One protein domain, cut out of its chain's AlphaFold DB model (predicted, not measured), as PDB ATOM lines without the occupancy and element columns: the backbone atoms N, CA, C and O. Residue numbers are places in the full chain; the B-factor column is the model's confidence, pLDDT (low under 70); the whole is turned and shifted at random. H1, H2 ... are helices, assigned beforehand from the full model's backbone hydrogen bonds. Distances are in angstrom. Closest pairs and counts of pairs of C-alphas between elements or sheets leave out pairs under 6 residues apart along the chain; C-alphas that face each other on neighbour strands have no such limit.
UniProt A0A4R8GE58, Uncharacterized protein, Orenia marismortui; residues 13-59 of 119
ATOM      1  N   SER A  13     202.467 198.653 116.321       86.19
ATOM      2  CA  SER A  13     201.995 197.487 115.558       86.19
ATOM      3  C   SER A  13     200.648 196.916 116.015       86.19
ATOM      4  O   SER A  13     200.026 196.183 115.256       86.19
ATOM      5  N   PHE A  14     200.207 197.209 117.244       86.38
ATOM      6  CA  PHE A  14     198.924 196.727 117.771       86.38
ATOM      7  C   PHE A  14     197.747 197.653 117.465       86.38
ATOM      8  O   PHE A  14     196.621 197.341 117.841       86.38
ATOM      9  N   PHE A  15     197.996 198.788 116.811       86.62
ATOM     10  CA  PHE A  15     196.985 199.804 116.559       86.62
ATOM     11  C   PHE A  15     196.842 200.047 115.065       86.62
ATOM     12  O   PHE A  15     197.813 200.073 114.308       86.62
ATOM     13  N   THR A  16     195.613 200.288 114.636       91.94
ATOM     14  CA  THR A  16     195.348 200.744 113.277       91.94
ATOM     15  C   THR A  16     195.917 202.155 113.065       91.94
ATOM     16  O   THR A  16     196.014 202.955 114.004       91.94
ATOM     17  N   PRO A  17     196.242 202.543 111.817       90.25
ATOM     18  CA  PRO A  17     196.712 203.898 111.521       90.25
ATOM     19  C   PRO A  17     195.735 204.999 111.965       90.25
ATOM     20  O   PRO A  17     196.158 206.114 112.281       90.25
ATOM     21  N   LEU A  18     194.431 204.698 111.985       92.25
ATOM     22  CA  LEU A  18     193.396 205.610 112.463       92.25
ATOM     23  C   LEU A  18     193.497 205.811 113.981       92.25
ATOM     24  O   LEU A  18     193.549 206.949 114.439       92.25
ATOM     25  N   GLU A  19     193.602 204.727 114.754       88.31
ATOM     26  CA  GLU A  19     193.747 204.779 116.215       88.31
ATOM     27  C   GLU A  19     195.025 205.510 116.626       88.31
ATOM     28  O   GLU A  19     194.989 206.365 117.511       88.31
ATOM     29  N   ILE A  20     196.138 205.273 115.925       88.31
ATOM     30  CA  ILE A  20     197.396 205.995 116.163       88.31
ATOM     31  C   ILE A  20     197.212 207.501 115.941       88.31
ATOM     32  O   ILE A  20     197.719 208.309 116.724       88.31
ATOM     33  N   LYS A  21     196.486 207.914 114.891       89.19
ATOM     34  CA  LYS A  21     196.179 209.336 114.652       89.19
ATOM     35  C   LYS A  21     195.328 209.922 115.778       89.19
ATOM     36  O   LYS A  21     195.613 211.039 116.211       89.19
ATOM     37  N   THR A  22     194.337 209.182 116.266       89.81
ATOM     38  CA  THR A  22     193.485 209.602 117.388       89.81
ATOM     39  C   THR A  22     194.304 209.777 118.663       89.81
ATOM     40  O   THR A  22     194.286 210.861 119.244       89.81
ATOM     41  N   ILE A  23     195.131 208.791 119.023       86.81
ATOM     42  CA  ILE A  23     196.032 208.859 120.184       86.81
ATOM     43  C   ILE A  23     196.979 210.060 120.062       86.81
ATOM     44  O   ILE A  23     197.155 210.821 121.012       86.81
ATOM     45  N   LYS A  24     197.562 210.290 118.877       87.62
ATOM     46  CA  LYS A  24     198.436 211.450 118.621       87.62
ATOM     47  C   LYS A  24     197.695 212.781 118.756       87.62
ATOM     48  O   LYS A  24     198.300 213.756 119.196       87.62
ATOM     49  N   LYS A  25     196.417 212.849 118.374       90.75
ATOM     50  CA  LYS A  25     195.583 214.047 118.531       90.75
ATOM     51  C   LYS A  25     195.261 214.303 120.003       90.75
ATOM     52  O   LYS A  25     195.414 215.430 120.456       90.75
ATOM     53  N   GLU A  26     194.874 213.271 120.741       87.31
ATOM     54  CA  GLU A  26     194.557 213.378 122.167       87.31
ATOM     55  C   GLU A  26     195.787 213.738 123.001       87.31
ATOM     56  O   GLU A  26     195.705 214.622 123.846       87.31
ATOM     57  N   LEU A  27     196.949 213.148 122.705       87.69
ATOM     58  CA  LEU A  27     198.213 213.464 123.378       87.69
ATOM     59  C   LEU A  27     198.598 214.945 123.280       87.69
ATOM     60  O   LEU A  27     199.217 215.459 124.206       87.69
ATOM     61  N   LYS A  28     198.230 215.643 122.195       89.69
ATOM     62  CA  LYS A  28     198.505 217.085 122.042       89.69
ATOM     63  C   LYS A  28     197.734 217.953 123.038       89.69
ATOM     64  O   LYS A  28     198.163 219.070 123.300       89.69
ATOM     65  N   ASN A  29     196.630 217.451 123.587       89.94
ATOM     66  CA  ASN A  29     195.806 218.191 124.541       89.94
ATOM     67  C   ASN A  29     196.360 218.131 125.974       89.94
ATOM     68  O   ASN A  29     195.848 218.826 126.847       89.94
ATOM     69  N   TYR A  30     197.390 217.318 126.227       88.56
ATOM     70  CA  TYR A  30     197.984 217.148 127.550       88.56
ATOM     71  C   TYR A  30     199.406 217.702 127.590       88.56
ATOM     72  O   TYR A  30     200.228 217.429 126.718       88.56
ATOM     73  N   THR A  31     199.726 218.434 128.657       89.19
ATOM     74  CA  THR A  31     201.069 218.991 128.881       89.19
ATOM     75  C   THR A  31     202.087 217.900 129.226       89.19
ATOM     76  O   THR A  31     203.248 217.979 128.827       89.19
ATOM     77  N   HIS A  32     201.654 216.842 129.923       88.69
ATOM     78  CA  HIS A  32     202.495 215.702 130.279       88.69
ATOM     79  C   HIS A  32     201.859 214.370 129.874       88.69
ATOM     80  O   HIS A  32     200.677 214.116 130.104       88.69
ATOM     81  N   LYS A  33     202.685 213.451 129.354       86.56
ATOM     82  CA  LYS A  33     202.255 212.087 128.989       86.56
ATOM     83  C   LYS A  33     201.701 211.306 130.187       86.56
ATOM     84  O   LYS A  33     200.813 210.477 130.021       86.56
ATOM     85  N   SER A  34     202.204 211.581 131.391       87.38
ATOM     86  CA  SER A  34     201.701 210.978 132.629       87.38
ATOM     87  C   SER A  34     200.251 211.350 132.922       87.38
ATOM     88  O   SER A  34     199.524 210.530 133.477       87.38
ATOM     89  N   ASP A  35     199.818 212.555 132.546       87.44
ATOM     90  CA  ASP A  35     198.441 212.995 132.773       87.44
ATOM     91  C   ASP A  35     197.483 212.314 131.796       87.44
ATOM     92  O   ASP A  35     196.428 211.847 132.216       87.44
ATOM     93  N   PHE A  36     197.906 212.123 130.542       88.56
ATOM     94  CA  PHE A  36     197.168 211.315 129.568       88.56
ATOM     95  C   PHE A  36     196.936 209.882 130.073       88.56
ATOM     96  O   PHE A  36     195.807 209.398 130.084       88.56
ATOM     97  N   VAL A  37     197.991 209.214 130.557       87.38
ATOM     98  CA  VAL A  37     197.879 207.847 131.099       87.38
ATOM     99  C   VAL A  37     196.974 207.816 132.334       87.38
ATOM    100  O   VAL A  37     196.172 206.896 132.487       87.38
ATOM    101  N   ARG A  38     197.052 208.830 133.205       87.81
ATOM    102  CA  ARG A  38     196.202 208.915 134.399       87.81
ATOM    103  C   ARG A  38     194.725 209.058 134.034       87.81
ATOM    104  O   ARG A  38     193.898 208.374 134.633       87.81
ATOM    105  N   GLU A  39     194.397 209.909 133.069       89.00
ATOM    106  CA  GLU A  39     193.019 210.075 132.596       89.00
ATOM    107  C   GLU A  39     192.505 208.825 131.875       89.00
ATOM    108  O   GLU A  39     191.379 208.397 132.121       89.00
ATOM    109  N   ALA A  40     193.341 208.158 131.074       87.25
ATOM    110  CA  ALA A  40     192.979 206.886 130.450       87.25
ATOM    111  C   ALA A  40     192.624 205.809 131.493       87.25
ATOM    112  O   ALA A  40     191.582 205.162 131.381       87.25
ATOM    113  N   ILE A  41     193.441 205.664 132.545       88.12
ATOM    114  CA  ILE A  41     193.187 204.714 133.641       88.12
ATOM    115  C   ILE A  41     191.904 205.078 134.398       88.12
ATOM    116  O   ILE A  41     191.073 204.206 134.642       88.12
ATOM    117  N   LYS A  42     191.698 206.357 134.741       89.75
ATOM    118  CA  LYS A  42     190.462 206.804 135.404       89.75
ATOM    119  C   LYS A  42     189.225 206.494 134.567       89.75
ATOM    120  O   LYS A  42     188.247 205.979 135.100       89.75
ATOM    121  N   ASN A  43     189.277 206.780 133.268       88.88
ATOM    122  CA  ASN A  43     188.174 206.516 132.350       88.88
ATOM    123  C   ASN A  43     187.883 205.022 132.228       88.88
ATOM    124  O   ASN A  43     186.716 204.635 132.192       88.88
ATOM    125  N   TYR A  44     188.920 204.182 132.201       88.19
ATOM    126  CA  TYR A  44     188.765 202.731 132.214       88.19
ATOM    127  C   TYR A  44     188.081 202.249 133.498       88.19
ATOM    128  O   TYR A  44     187.049 201.590 133.423       88.19
ATOM    129  N   ILE A  45     188.578 202.666 134.669       87.06
ATOM    130  CA  ILE A  45     187.981 202.317 135.969       87.06
ATOM    131  C   ILE A  45     186.528 202.796 136.046       87.06
ATOM    132  O   ILE A  45     185.656 202.085 136.533       87.06
ATOM    133  N   HIS A  46     186.235 203.999 135.548       87.69
ATOM    134  CA  HIS A  46     184.873 204.519 135.537       87.69
ATOM    135  C   HIS A  46     183.950 203.719 134.608       87.69
ATOM    136  O   HIS A  46     182.797 203.485 134.963       87.69
ATOM    137  N   LYS A  47     184.444 203.269 133.446       84.69
ATOM    138  CA  LYS A  47     183.704 202.366 132.552       84.69
ATOM    139  C   LYS A  47     183.458 201.009 133.202       84.69
ATOM    140  O   LYS A  47     182.326 200.547 133.162       84.69
ATOM    141  N   GLU A  48     184.459 200.405 133.837       80.00
ATOM    142  CA  GLU A  48     184.275 199.134 134.548       80.00
ATOM    143  C   GLU A  48     183.301 199.259 135.718       80.00
ATOM    144  O   GLU A  48     182.403 198.434 135.858       80.00
ATOM    145  N   ASN A  49     183.409 200.322 136.517       77.69
ATOM    146  CA  ASN A  49     182.475 200.575 137.612       77.69
ATOM    147  C   ASN A  49     181.055 200.821 137.097       77.69
ATOM    148  O   ASN A  49     180.102 200.351 137.712       77.69
ATOM    149  N   LYS A  50     180.906 201.517 135.962       73.31
ATOM    150  CA  LYS A  50     179.613 201.673 135.292       73.31
ATOM    151  C   LYS A  50     179.058 200.322 134.869       73.31
ATOM    152  O   LYS A  50     177.975 199.994 135.315       73.31
ATOM    153  N   ILE A  51     179.813 199.509 134.136       64.75
ATOM    154  CA  ILE A  51     179.386 198.163 133.711       64.75
ATOM    155  C   ILE A  51     179.033 197.282 134.921       64.75
ATOM    156  O   ILE A  51     178.019 196.595 134.903       64.75
ATOM    157  N   SER A  52     179.809 197.348 136.006       58.78
ATOM    158  CA  SER A  52     179.516 196.638 137.258       58.78
ATOM    159  C   SER A  52     178.237 197.140 137.936       58.78
ATOM    160  O   SER A  52     177.471 196.342 138.473       58.78
ATOM    161  N   SER A  53     177.975 198.449 137.896       57.56
ATOM    162  CA  SER A  53     176.719 199.019 138.389       57.56
ATOM    163  C   SER A  53     175.533 198.685 137.482       57.56
ATOM    164  O   SER A  53     174.462 198.416 138.007       57.56
ATOM    165  N   THR A  54     175.736 198.605 136.162       51.38
ATOM    166  CA  THR A  54     174.712 198.244 135.174       51.38
ATOM    167  C   THR A  54     174.322 196.773 135.304       51.38
ATOM    168  O   THR A  54     173.148 196.464 135.418       51.38
ATOM    169  N   LEU A  55     175.292 195.871 135.484       52.53
ATOM    170  CA  LEU A  55     175.037 194.459 135.803       52.53
ATOM    171  C   LEU A  55     174.335 194.251 137.156       52.53
ATOM    172  O   LEU A  55     173.710 193.215 137.367       52.53
ATOM    173  N   LYS A  56     174.429 195.214 138.084       47.75
ATOM    174  CA  LYS A  56     173.653 195.207 139.336       47.75
ATOM    175  C   LYS A  56     172.278 195.862 139.187       47.75
ATOM    176  O   LYS A  56     171.366 195.473 139.910       47.75
ATOM    177  N   SER A  57     172.114 196.830 138.285       48.06
ATOM    178  CA  SER A  57     170.838 197.510 138.034       48.06
ATOM    179  C   SER A  57     169.953 196.807 137.006       48.06
ATOM    180  O   SER A  57     168.750 197.003 137.049       48.06
ATOM    181  N   ASP A  58     170.491 195.924 136.161       45.25
ATOM    182  CA  ASP A  58     169.697 195.095 135.236       45.25
ATOM    183  C   ASP A  58     168.947 193.951 135.961       45.25
ATOM    184  O   ASP A  58     168.229 193.168 135.345       45.25
ATOM    185  N   CYS A  59     169.080 193.865 137.292       42.91
ATOM    186  CA  CYS A  59     168.216 193.084 138.185       42.91
ATOM    187  C   CYS A  59     167.235 193.949 138.996       42.91
ATOM    188  O   CYS A  59     166.600 193.446 139.922       42.91
TER     189      CYS A  59
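AT A GLANCE: This is residues 13 to 59 of the 119 residues of an uncharacterized protein of Orenia marismortui (UniProt A0A4R8GE58). Two helices make an open L: H1 is the short arm, the tight link of residues 28 to 32 turns the corner, and H2 is the long arm, which sticks out with residues 38 to 57 free. The printed part has 47 residues with two named helices, H1 then H2, and no named strand, all helix in class. It is only just extended, close to loose, with a radius of gyration of the C-alphas of 14.6 A and spans of 41 by 24 by 15 A.

HOW THE PARTS SIT: Look from H1, residues 17 to 27, to H2, residues 33 to 57: they are close but not clearly touching. Their closest C-alphas, of Leu 27 and Phe 36, are 6.6 A apart. Their lines are only just about perpendicular, at 73 degrees. In H1 and H2 every O i to N i+4 pair is within hydrogen-bond range.

IN THESE COORDINATES: Find C-alpha 17 at (196.712, 203.898, 111.521); from there H1 runs 15.3 A to C-alpha 27. H2 runs 35.8 A from C-alpha 33 at (202.255, 212.087, 128.989) to C-alpha 57 at (170.838, 197.510, 138.034).

THE WHOLE: The farthest C-alphas, of Thr 31 and Cys 59, are 42.9 A apart. The printed part has no cut. Residues 51 to 59 have pLDDT under 70.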